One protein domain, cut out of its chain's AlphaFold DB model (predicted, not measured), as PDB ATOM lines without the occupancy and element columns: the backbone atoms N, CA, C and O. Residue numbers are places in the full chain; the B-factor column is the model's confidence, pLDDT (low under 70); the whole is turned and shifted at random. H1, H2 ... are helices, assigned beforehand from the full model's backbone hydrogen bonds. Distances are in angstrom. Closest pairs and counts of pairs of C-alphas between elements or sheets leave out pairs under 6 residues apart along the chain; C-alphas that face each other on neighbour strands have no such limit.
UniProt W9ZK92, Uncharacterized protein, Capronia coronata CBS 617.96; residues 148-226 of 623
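AT A GLANCE: This is residues 148 to 226 of the 623 residues of an uncharacterized protein of Capronia coronata CBS 617.96 (UniProt W9ZK92). Two long helices, H1 and H3, follow each other along the longest axis and overlap side by side only near their ends, while H4 crosses the second half of H1 and the short H2 packs on H4. The first part of H1, residues 148 to 161, sticks out as a free arm at one end, and residues 189 to 195 stand free at the other. The printed part has 79 residues with four named helices, in the order H1, H2, H3, H4, and no named strand; the class is all helix. The whole is loose, with a radius of gyration of the C-alphas of 15.7 A, and it spans 56 by 22 by 17 A, a rod in outline.

IN THESE COORDINATES: Find C-alpha 148 at (-21.269, 41.782, -54.423); from there H1, residues 148 to 173, runs 37.2 A to C-alpha 173 at (-23.352, 45.959, -17.551). Two residues later comes H2, residues 176 to 183. Look next for H3, residues 193 to 209, which measures 25.0 A from first to last C-alpha. H4, residues 212 to 225, is 19.8 A long and ends at C-alpha 225 at (-25.618, 34.537, -32.109).

HOW THE PARTS SIT: Start at H1, the longest helix. Its residues 162 to 170 alone touch H4, closest at the C-alphas of Ala 166 and Ser 218, 5.0 A apart; the two run opposite ways at a steep tilt of 68 degrees, only just short of about perpendicular. Its residues 169 to 173 alone touch residues 202 to 206 of H3, closest at the C-alphas of Gly 173 and Leu 206, 6.4 A apart, at a shallow tilt of 28 degrees, opposite ways. H1 and H2 meet only through their link. H2 touches residues 216 to 220 of H4, about perpendicular at 89 degrees, with the C-alphas of Leu 178 and Ile 216 closest at 6.5 A. H2 and H3 are close but not clearly touching, their closest C-alphas, of Leu 177 and Leu 203, 7.7 A apart. In H1 and H4 every O i to N i+4 pair is within hydrogen-bond range; in H2 it is 3 of 4 and in H3 12 of 13.

THE WHOLE: The two C-alphas farthest apart, of Lys 148 and Gly 192, are 56.1 A from each other. Without the stretches that stand free, the body of 58 residues spans 30 by 22 by 17 A. The printed part has no cut; the links H1 to H2 and H3 to H4 are tight, and H2 to H3, with 9 residues, is short. The mean pLDDT of the printed part is 77.0, and you will find values under 70 at residues 176 to 196, where the model's confidence is low.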
ATOM      1  N   LYS A 148     -20.775  42.827 -55.327       83.06
ATOM      2  CA  LYS A 148     -21.269  41.782 -54.423       83.06
ATOM      3  C   LYS A 148     -20.275  41.446 -53.306       83.06
ATOM      4  O   LYS A 148     -20.688  41.275 -52.157       83.06
ATOM      5  N   LEU A 149     -18.979  41.366 -53.614       81.38
ATOM      6  CA  LEU A 149     -17.912  41.162 -52.630       81.38
ATOM      7  C   LEU A 149     -17.795  42.368 -51.696       81.38
ATOM      8  O   LEU A 149     -17.711  42.179 -50.482       81.38
ATOM      9  N   VAL A 150     -17.898  43.592 -52.222       84.00
ATOM     10  CA  VAL A 150     -17.916  44.821 -51.410       84.00
ATOM     11  C   VAL A 150     -19.099  44.830 -50.444       84.00
ATOM     12  O   VAL A 150     -18.926  45.113 -49.258       84.00
ATOM     13  N   LEU A 151     -20.301  44.478 -50.909       89.06
ATOM     14  CA  LEU A 151     -21.481  44.404 -50.048       89.06
ATOM     15  C   LEU A 151     -21.308  43.345 -48.950       89.06
ATOM     16  O   LEU A 151     -21.553  43.633 -47.778       89.06
ATOM     17  N   ARG A 152     -20.817  42.147 -49.298       90.19
ATOM     18  CA  ARG A 152     -20.508  41.081 -48.327       90.19
ATOM     19  C   ARG A 152     -19.483  41.540 -47.289       90.19
ATOM     20  O   ARG A 152     -19.694  41.339 -46.095       90.19
ATOM     21  N   MET A 153     -18.409  42.199 -47.722       89.62
ATOM     22  CA  MET A 153     -17.384  42.798 -46.861       89.62
ATOM     23  C   MET A 153     -17.976  43.836 -45.898       89.62
ATOM     24  O   MET A 153     -17.698  43.796 -44.697       89.62
ATOM     25  N   LYS A 154     -18.832  44.736 -46.397       90.06
ATOM     26  CA  LYS A 154     -19.498  45.771 -45.592       90.06
ATOM     27  C   LYS A 154     -20.443  45.165 -44.561       90.06
ATOM     28  O   LYS A 154     -20.372  45.538 -43.391       90.06
ATOM     29  N   LEU A 155     -21.267  44.195 -44.957       90.88
ATOM     30  CA  LEU A 155     -22.160  43.477 -44.044       90.88
ATOM     31  C   LEU A 155     -21.371  42.722 -42.969       90.88
ATOM     32  O   LEU A 155     -21.671  42.863 -41.786       90.88
ATOM     33  N   LYS A 156     -20.298  42.016 -43.349       93.38
ATOM     34  CA  LYS A 156     -19.400  41.326 -42.410       93.38
ATOM     35  C   LYS A 156     -18.753  42.298 -41.423       93.38
ATOM     36  O   LYS A 156     -18.684  42.015 -40.232       93.38
ATOM     37  N   THR A 157     -18.303  43.456 -41.900       93.06
ATOM     38  CA  THR A 157     -17.699  44.496 -41.055       93.06
ATOM     39  C   THR A 157     -18.718  45.092 -40.092       93.06
ATOM     40  O   THR A 157     -18.433  45.240 -38.904       93.06
ATOM     41  N   LYS A 158     -19.932  45.382 -40.575       87.50
ATOM     42  CA  LYS A 158     -21.037  45.882 -39.752       87.50
ATOM     43  C   LYS A 158     -21.421  44.869 -38.671       87.50
ATOM     44  O   LYS A 158     -21.536  45.257 -37.513       87.50
ATOM     45  N   ALA A 159     -21.530  43.589 -39.025       87.19
ATOM     46  CA  ALA A 159     -21.810  42.511 -38.081       87.19
ATOM     47  C   ALA A 159     -20.716  42.397 -37.008       87.19
ATOM     48  O   ALA A 159     -21.024  42.435 -35.821       87.19
ATOM     49  N   LYS A 160     -19.434  42.373 -37.402       90.94
ATOM     50  CA  LYS A 160     -18.301  42.348 -36.459       90.94
ATOM     51  C   LYS A 160     -18.313  43.531 -35.489       90.94
ATOM     52  O   LYS A 160     -18.109  43.338 -34.295       90.94
ATOM     53  N   ARG A 161     -18.574  44.746 -35.983       89.94
ATOM     54  CA  ARG A 161     -18.697  45.944 -35.134       89.94
ATOM     55  C   ARG A 161     -19.889  45.844 -34.183       89.94
ATOM     56  O   ARG A 161     -19.757  46.234 -33.030       89.94
ATOM     57  N   GLY A 162     -21.025  45.320 -34.645       86.81
ATOM     58  CA  GLY A 162     -22.204  45.080 -33.810       86.81
ATOM     59  C   GLY A 162     -21.920  44.098 -32.673       86.81
ATOM     60  O   GLY A 162     -22.206  44.408 -31.523       86.81
ATOM     61  N   ILE A 163     -21.267  42.976 -32.981       88.06
ATOM     62  CA  ILE A 163     -20.847  41.970 -31.995       88.06
ATOM     63  C   ILE A 163     -19.864  42.577 -30.983       88.06
ATOM     64  O   ILE A 163     -20.050  42.426 -29.781       88.06
ATOM     65  N   ALA A 164     -18.857  43.328 -31.443       88.62
ATOM     66  CA  ALA A 164     -17.902  43.992 -30.554       88.62
ATOM     67  C   ALA A 164     -18.577  45.014 -29.622       88.62
ATOM     68  O   ALA A 164     -18.249  45.078 -28.438       88.62
ATOM     69  N   LYS A 165     -19.552  45.782 -30.131       87.62
ATOM     70  CA  LYS A 165     -20.365  46.693 -29.311       87.62
ATOM     71  C   LYS A 165     -21.197  45.929 -28.281       87.62
ATOM     72  O   LYS A 165     -21.228  46.341 -27.130       87.62
ATOM     73  N   ALA A 166     -21.820  44.818 -28.666       87.06
ATOM     74  CA  ALA A 166     -22.594  43.991 -27.744       87.06
ATOM     75  C   ALA A 166     -21.723  43.410 -26.617       87.06
ATOM     76  O   ALA A 166     -22.102  43.515 -25.456       87.06
ATOM     77  N   PHE A 167     -20.520  42.912 -26.928       87.31
ATOM     78  CA  PHE A 167     -19.553  42.475 -25.913       87.31
ATOM     79  C   PHE A 167     -19.078  43.619 -25.003       87.31
ATOM     80  O   PHE A 167     -18.843  43.409 -23.816       87.31
ATOM     81  N   ALA A 168     -18.923  44.838 -25.529       87.12
ATOM     82  CA  ALA A 168     -18.578  45.998 -24.704       87.12
ATOM     83  C   ALA A 168     -19.707  46.351 -23.722       87.12
ATOM     84  O   ALA A 168     -19.440  46.663 -22.564       87.12
ATOM     85  N   ILE A 169     -20.961  46.260 -24.172       85.62
ATOM     86  CA  ILE A 169     -22.147  46.469 -23.332       85.62
ATOM     87  C   ILE A 169     -22.237  45.371 -22.264       85.62
ATOM     88  O   ILE A 169     -22.415  45.689 -21.093       85.62
ATOM     89  N   GLU A 170     -22.016  44.107 -22.635       85.25
ATOM     90  CA  GLU A 170     -21.952  42.985 -21.690       85.25
ATOM     91  C   GLU A 170     -20.880  43.207 -20.618       85.25
ATOM     92  O   GLU A 170     -21.164  43.062 -19.435       85.25
ATOM     93  N   ARG A 171     -19.655  43.591 -20.994       84.44
ATOM     94  CA  ARG A 171     -18.579  43.829 -20.016       84.44
ATOM     95  C   ARG A 171     -18.903  44.951 -19.038       84.44
ATOM     96  O   ARG A 171     -18.500  44.879 -17.883       84.44
ATOM     97  N   ASN A 172     -19.591  45.987 -19.506       79.31
ATOM     98  CA  ASN A 172     -19.897  47.157 -18.691       79.31
ATOM     99  C   ASN A 172     -21.126  46.952 -17.797       79.31
ATOM    100  O   ASN A 172     -21.271  47.677 -16.816       79.31
ATOM    101  N   GLY A 173     -22.025  46.032 -18.158       71.50
ATOM    102  CA  GLY A 173     -23.352  45.959 -17.551       71.50
ATOM    103  C   GLY A 173     -23.910  44.587 -17.239       71.50
ATOM    104  O   GLY A 173     -24.965  44.489 -16.617       71.50
ATOM    105  N   GLY A 174     -23.212  43.536 -17.656       72.81
ATOM    106  CA  GLY A 174     -23.664  42.161 -17.552       72.81
ATOM    107  C   GLY A 174     -24.922  41.865 -18.375       72.81
ATOM    108  O   GLY A 174     -25.585  42.740 -18.931       72.81
ATOM    109  N   PHE A 175     -25.277  40.582 -18.425       70.31
ATOM    110  CA  PHE A 175     -26.567  40.120 -18.953       70.31
ATOM    111  C   PHE A 175     -27.721  40.281 -17.952       70.31
ATOM    112  O   PHE A 175     -28.870  39.997 -18.287       70.31
ATOM    113  N   GLU A 176     -27.440  40.756 -16.735       64.88
ATOM    114  CA  GLU A 176     -28.454  40.990 -15.700       64.88
ATOM    115  C   GLU A 176     -29.533  41.978 -16.168       64.88
ATOM    116  O   GLU A 176     -30.694  41.820 -15.812       64.88
ATOM    117  N   LEU A 177     -29.184  42.893 -17.079       64.12
ATOM    118  CA  LEU A 177     -30.109  43.839 -17.704       64.12
ATOM    119  C   LEU A 177     -31.226  43.158 -18.525       64.12
ATOM    120  O   LEU A 177     -32.340  43.670 -18.563       64.12
ATOM    121  N   LEU A 178     -30.961  41.995 -19.143       65.12
ATOM    122  CA  LEU A 178     -32.007  41.183 -19.793       65.12
ATOM    123  C   LEU A 178     -32.856  40.427 -18.763       65.12
ATOM    124  O   LEU A 178     -34.075  40.342 -18.900       65.12
ATOM    125  N   ASN A 179     -32.215  39.888 -17.726       64.94
ATOM    126  CA  ASN A 179     -32.887  39.069 -16.717       64.94
ATOM    127  C   ASN A 179     -33.804  39.900 -15.808       64.94
ATOM    128  O   ASN A 179     -34.838  39.405 -15.369       64.94
ATOM    129  N   ASP A 180     -33.461  41.160 -15.542       62.16
ATOM    130  CA  ASP A 180     -34.300  42.078 -14.769       62.16
ATOM    131  C   ASP A 180     -35.572  42.480 -15.536       62.16
ATOM    132  O   ASP A 180     -36.587  42.778 -14.910       62.16
ATOM    133  N   GLN A 181     -35.569  42.420 -16.873       59.97
ATOM    134  CA  GLN A 181     -36.779  42.602 -17.682       59.97
ATOM    135  C   GLN A 181     -37.641  41.327 -17.709       59.97
ATOM    136  O   GLN A 181     -38.862  41.415 -17.593       59.97
ATOM    137  N   GLU A 182     -37.023  40.142 -17.793       58.75
ATOM    138  CA  GLU A 182     -37.726  38.845 -17.783       58.75
ATOM    139  C   GLU A 182     -38.240  38.441 -16.377       58.75
ATOM    140  O   GLU A 182     -39.212  37.693 -16.256       58.75
ATOM    141  N   HIS A 183     -37.614  38.910 -15.289       53.72
ATOM    142  CA  HIS A 183     -37.903  38.483 -13.906       53.72
ATOM    143  C   HIS A 183     -38.152  39.630 -12.913       53.72
ATOM    144  O   HIS A 183     -38.200  39.388 -11.698       53.72
ATOM    145  N   GLY A 184     -38.343  40.858 -13.405       53.06
ATOM    146  CA  GLY A 184     -38.347  42.114 -12.641       53.06
ATOM    147  C   GLY A 184     -39.310  42.232 -11.458       53.06
ATOM    148  O   GLY A 184     -39.213  43.185 -10.695       53.06
ATOM    149  N   ILE A 185     -40.202  41.263 -11.243       52.97
ATOM    150  CA  ILE A 185     -41.205  41.309 -10.171       52.97
ATOM    151  C   ILE A 185     -40.842  40.396  -8.984       52.97
ATOM    152  O   ILE A 185     -41.253  40.670  -7.858       52.97
ATOM    153  N   LYS A 186     -40.042  39.332  -9.170       52.47
ATOM    154  CA  LYS A 186     -39.866  38.300  -8.121       52.47
ATOM    155  C   LYS A 186     -38.537  38.337  -7.361       52.47
ATOM    156  O   LYS A 186     -38.509  37.898  -6.220       52.47
ATOM    157  N   ARG A 187     -37.450  38.888  -7.921       53.06
ATOM    158  CA  ARG A 187     -36.114  38.867  -7.269       53.06
ATOM    159  C   ARG A 187     -35.752  40.114  -6.453       53.06
ATOM    160  O   ARG A 187     -34.698  40.139  -5.823       53.06
ATOM    161  N   GLN A 188     -36.601  41.144  -6.436       52.94
ATOM    162  CA  GLN A 188     -36.314  42.392  -5.716       52.94
ATOM    163  C   GLN A 188     -36.520  42.319  -4.194       52.94
ATOM    164  O   GLN A 188     -36.073  43.228  -3.501       52.94
ATOM    165  N   ARG A 189     -37.164  41.271  -3.659       54.62
ATOM    166  CA  ARG A 189     -37.466  41.186  -2.217       54.62
ATOM    167  C   ARG A 189     -36.316  40.667  -1.346       54.62
ATOM    168  O   ARG A 189     -36.266  41.039  -0.181       54.62
ATOM    169  N   ASP A 190     -35.361  39.923  -1.909       55.84
ATOM    170  CA  ASP A 190     -34.379  39.179  -1.093       55.84
ATOM    171  C   ASP A 190     -32.969  39.789  -1.061       55.84
ATOM    172  O   ASP A 190     -32.092  39.319  -0.334       55.84
ATOM    173  N   ARG A 191     -32.708  40.845  -1.840       57.75
ATOM    174  CA  ARG A 191     -31.385  41.481  -1.901       57.75
ATOM    175  C   ARG A 191     -31.329  42.698  -0.985       57.75
ATOM    176  O   ARG A 191     -32.079  43.653  -1.154       57.75
ATOM    177  N   GLY A 192     -30.416  42.665  -0.013       64.12
ATOM    178  CA  GLY A 192     -30.222  43.743   0.957       64.12
ATOM    179  C   GLY A 192     -30.040  45.120   0.303       64.12
ATOM    180  O   GLY A 192     -29.469  45.245  -0.786       64.12
ATOM    181  N   ARG A 193     -30.502  46.167   1.005       64.62
ATOM    182  CA  ARG A 193     -30.586  47.569   0.540       64.62
ATOM    183  C   ARG A 193     -29.291  48.131  -0.076       64.62
ATOM    184  O   ARG A 193     -29.361  49.038  -0.902       64.62
ATOM    185  N   SER A 194     -28.118  47.620   0.303       68.12
ATOM    186  CA  SER A 194     -26.821  48.058  -0.236       68.12
ATOM    187  C   SER A 194     -26.580  47.570  -1.669       68.12
ATOM    188  O   SER A 194     -26.289  48.382  -2.544       68.12
ATOM    189  N   SER A 195     -26.789  46.279  -1.934       64.44
ATOM    190  CA  SER A 195     -26.604  45.671  -3.264       64.44
ATOM    191  C   SER A 195     -27.546  46.257  -4.324       64.44
ATOM    192  O   SER A 195     -27.160  46.461  -5.473       64.44
ATOM    193  N   GLN A 196     -28.763  46.630  -3.919       69.31
ATOM    194  CA  GLN A 196     -29.741  47.287  -4.787       69.31
ATOM    195  C   GLN A 196     -29.295  48.694  -5.217       69.31
ATOM    196  O   GLN A 196     -29.604  49.143  -6.322       69.31
ATOM    197  N   ARG A 197     -28.576  49.420  -4.351       72.50
ATOM    198  CA  ARG A 197     -28.072  50.764  -4.671       72.50
ATOM    199  C   ARG A 197     -26.920  50.698  -5.671       72.50
ATOM    200  O   ARG A 197     -26.820  51.569  -6.531       72.50
ATOM    201  N   GLU A 198     -26.077  49.679  -5.560       71.50
ATOM    202  CA  GLU A 198     -24.959  49.448  -6.473       71.50
ATOM    203  C   GLU A 198     -25.441  49.001  -7.860       71.50
ATOM    204  O   GLU A 198     -25.039  49.610  -8.852       71.50
ATOM    205  N   SER A 199     -26.401  48.068  -7.943       70.50
ATOM    206  CA  SER A 199     -26.978  47.656  -9.235       70.50
ATOM    207  C   SER A 199     -27.691  48.811  -9.943       70.50
ATOM    208  O   SER A 199     -27.489  49.029 -11.134       70.50
ATOM    209  N   ARG A 200     -28.449  49.638  -9.208       71.44
ATOM    210  CA  ARG A 200     -29.088  50.841  -9.767       71.44
ATOM    211  C   ARG A 200     -28.079  51.851 -10.302       71.44
ATOM    212  O   ARG A 200     -28.331  52.457 -11.337       71.44
ATOM    213  N   ARG A 201     -26.944  52.042  -9.620       77.06
ATOM    214  CA  ARG A 201     -25.869  52.927 -10.099       77.06
ATOM    215  C   ARG A 201     -25.190  52.368 -11.346       77.06
ATOM    216  O   ARG A 201     -24.942  53.135 -12.270       77.06
ATOM    217  N   ALA A 202     -24.937  51.062 -11.394       73.25
ATOM    218  CA  ALA A 202     -24.374  50.402 -12.570       73.25
ATOM    219  C   ALA A 202     -25.317  50.506 -13.784       73.25
ATOM    220  O   ALA A 202     -24.888  50.920 -14.859       73.25
ATOM    221  N   LEU A 203     -26.617  50.248 -13.595       74.31
ATOM    222  CA  LEU A 203     -27.638  50.417 -14.634       74.31
ATOM    223  C   LEU A 203     -27.758  51.872 -15.100       74.31
ATOM    224  O   LEU A 203     -27.785  52.134 -16.299       74.31
ATOM    225  N   ALA A 204     -27.761  52.835 -14.175       78.81
ATOM    226  CA  ALA A 204     -27.784  54.253 -14.530       78.81
ATOM    227  C   ALA A 204     -26.532  54.672 -15.324       78.81
ATOM    228  O   ALA A 204     -26.641  55.421 -16.291       78.81
ATOM    229  N   ALA A 205     -25.352  54.158 -14.964       79.62
ATOM    230  CA  ALA A 205     -24.110  54.419 -15.692       79.62
ATOM    231  C   ALA A 205     -24.104  53.797 -17.100       79.62
ATOM    232  O   ALA A 205     -23.519  54.368 -18.021       79.62
ATOM    233  N   LEU A 206     -24.770  52.655 -17.291       74.81
ATOM    234  CA  LEU A 206     -24.986  52.066 -18.612       74.81
ATOM    235  C   LEU A 206     -25.947  52.889 -19.452       74.81
ATOM    236  O   LEU A 206     -25.624  53.174 -20.599       74.81
ATOM    237  N   TYR A 207     -27.088  53.289 -18.888       80.31
ATOM    238  CA  TYR A 207     -28.083  54.099 -19.593       80.31
ATOM    239  C   TYR A 207     -27.567  55.499 -19.928       80.31
ATOM    240  O   TYR A 207     -27.971  56.077 -20.929       80.31
ATOM    241  N   ALA A 208     -26.615  56.020 -19.151       82.00
ATOM    242  CA  ALA A 208     -25.899  57.243 -19.498       82.00
ATOM    243  C   ALA A 208     -24.964  57.072 -20.712       82.00
ATOM    244  O   ALA A 208     -24.701  58.038 -21.421       82.00
ATOM    245  N   LYS A 209     -24.441  55.860 -20.953       81.62
ATOM    246  CA  LYS A 209     -23.501  55.564 -22.052       81.62
ATOM    247  C   LYS A 209     -24.173  54.975 -23.296       81.62
ATOM    248  O   LYS A 209     -23.633  55.107 -24.393       81.62
ATOM    249  N   TYR A 210     -25.306  54.301 -23.136       80.44
ATOM    250  CA  TYR A 210     -25.999  53.571 -24.191       80.44
ATOM    251  C   TYR A 210     -27.510  53.723 -24.048       80.44
ATOM    252  O   TYR A 210     -28.045  53.548 -22.955       80.44
ATOM    253  N   ASP A 211     -28.210  53.932 -25.167       85.00
ATOM    254  CA  ASP A 211     -29.674  53.873 -25.166       85.00
ATOM    255  C   ASP A 211     -30.141  52.484 -24.685       85.00
ATOM    256  O   ASP A 211     -29.655  51.471 -25.213       85.00
ATOM    257  N   PRO A 212     -31.093  52.407 -23.735       79.19
ATOM    258  CA  PRO A 212     -31.516  51.151 -23.113       79.19
ATOM    259  C   PRO A 212     -32.004  50.136 -24.152       79.19
ATOM    260  O   PRO A 212     -31.550  48.992 -24.164       79.19
ATOM    261  N   ASP A 213     -32.827  50.574 -25.104       83.12
ATOM    262  CA  ASP A 213     -33.375  49.715 -26.157       83.12
ATOM    263  C   ASP A 213     -32.284  49.161 -27.078       83.12
ATOM    264  O   ASP A 213     -32.316  47.999 -27.496       83.12
ATOM    265  N   LYS A 214     -31.270  49.979 -27.385       84.69
ATOM    266  CA  LYS A 214     -30.136  49.555 -28.214       84.69
ATOM    267  C   LYS A 214     -29.245  48.579 -27.456       84.69
ATOM    268  O   LYS A 214     -28.733  47.642 -28.076       84.69
ATOM    269  N   ALA A 215     -29.067  48.771 -26.151       84.00
ATOM    270  CA  ALA A 215     -28.313  47.865 -25.297       84.00
ATOM    271  C   ALA A 215     -28.995  46.496 -25.198       84.00
ATOM    272  O   ALA A 215     -28.360  45.485 -25.501       84.00
ATOM    273  N   ILE A 216     -30.298  46.472 -24.908       84.75
ATOM    274  CA  ILE A 216     -31.109  45.249 -24.849       84.75
ATOM    275  C   ILE A 216     -31.071  44.521 -26.191       84.75
ATOM    276  O   ILE A 216     -30.723  43.344 -26.245       84.75
ATOM    277  N   LYS A 217     -31.331  45.225 -27.300       86.94
ATOM    278  CA  LYS A 217     -31.281  44.633 -28.644       86.94
ATOM    279  C   LYS A 217     -29.907  44.045 -28.966       86.94
ATOM    280  O   LYS A 217     -29.823  42.970 -29.552       86.94
ATOM    281  N   SER A 218     -28.829  44.731 -28.586       86.75
ATOM    282  CA  SER A 218     -27.458  44.266 -28.828       86.75
ATOM    283  C   SER A 218     -27.130  43.010 -28.025       86.75
ATOM    284  O   SER A 218     -26.597  42.054 -28.587       86.75
ATOM    285  N   LEU A 219     -27.494  42.980 -26.742       86.19
ATOM    286  CA  LEU A 219     -27.317  41.817 -25.874       86.19
ATOM    287  C   LEU A 219     -28.195  40.634 -26.316       86.19
ATOM    288  O   LEU A 219     -27.736  39.494 -26.330       86.19
ATOM    289  N   MET A 220     -29.425  40.888 -26.767       85.56
ATOM    290  CA  MET A 220     -30.318  39.856 -27.298       85.56
ATOM    291  C   MET A 220     -29.765  39.234 -28.585       85.56
ATOM    292  O   MET A 220     -29.720  38.011 -28.704       85.56
ATOM    293  N   MET A 221     -29.270  40.052 -29.523       83.19
ATOM    294  CA  MET A 221     -28.574  39.540 -30.709       83.19
ATOM    295  C   MET A 221     -27.350  38.708 -30.318       83.19
ATOM    296  O   MET A 221     -27.096  37.678 -30.937       83.19
ATOM    297  N   LEU A 222     -26.598  39.114 -29.291       87.94
ATOM    298  CA  LEU A 222     -25.431  38.372 -28.813       87.94
ATOM    299  C   LEU A 222     -25.825  36.995 -28.252       87.94
ATOM    300  O   LEU A 222     -25.228  35.991 -28.645       87.94
ATOM    301  N   ARG A 223     -26.895  36.933 -27.445       85.38
ATOM    302  CA  ARG A 223     -27.498  35.686 -26.939       85.38
ATOM    303  C   ARG A 223     -27.936  34.762 -28.078       85.38
ATOM    304  O   ARG A 223     -27.647  33.571 -28.036       85.38
ATOM    305  N   GLN A 224     -28.582  35.309 -29.108       84.19
ATOM    306  CA  GLN A 224     -29.020  34.555 -30.289       84.19
ATOM    307  C   GLN A 224     -27.853  34.074 -31.161       84.19
ATOM    308  O   GLN A 224     -27.911  32.984 -31.719       84.19
ATOM    309  N   THR A 225     -26.791  34.875 -31.284       84.81
ATOM    310  CA  THR A 225     -25.618  34.537 -32.109       84.81
ATOM    311  C   THR A 225     -24.762  33.456 -31.447       84.81
ATOM    312  O   THR A 225     -24.167  32.630 -32.137       84.81
ATOM    313  N   TYR A 226     -24.715  33.439 -30.112       84.50
ATOM    314  CA  TYR A 226     -23.890  32.525 -29.321       84.50
ATOM    315  C   TYR A 226     -24.717  31.778 -28.261       84.50
ATOM    316  O   TYR A 226     -24.451  31.893 -27.062       84.50
TER     317      TYR A 226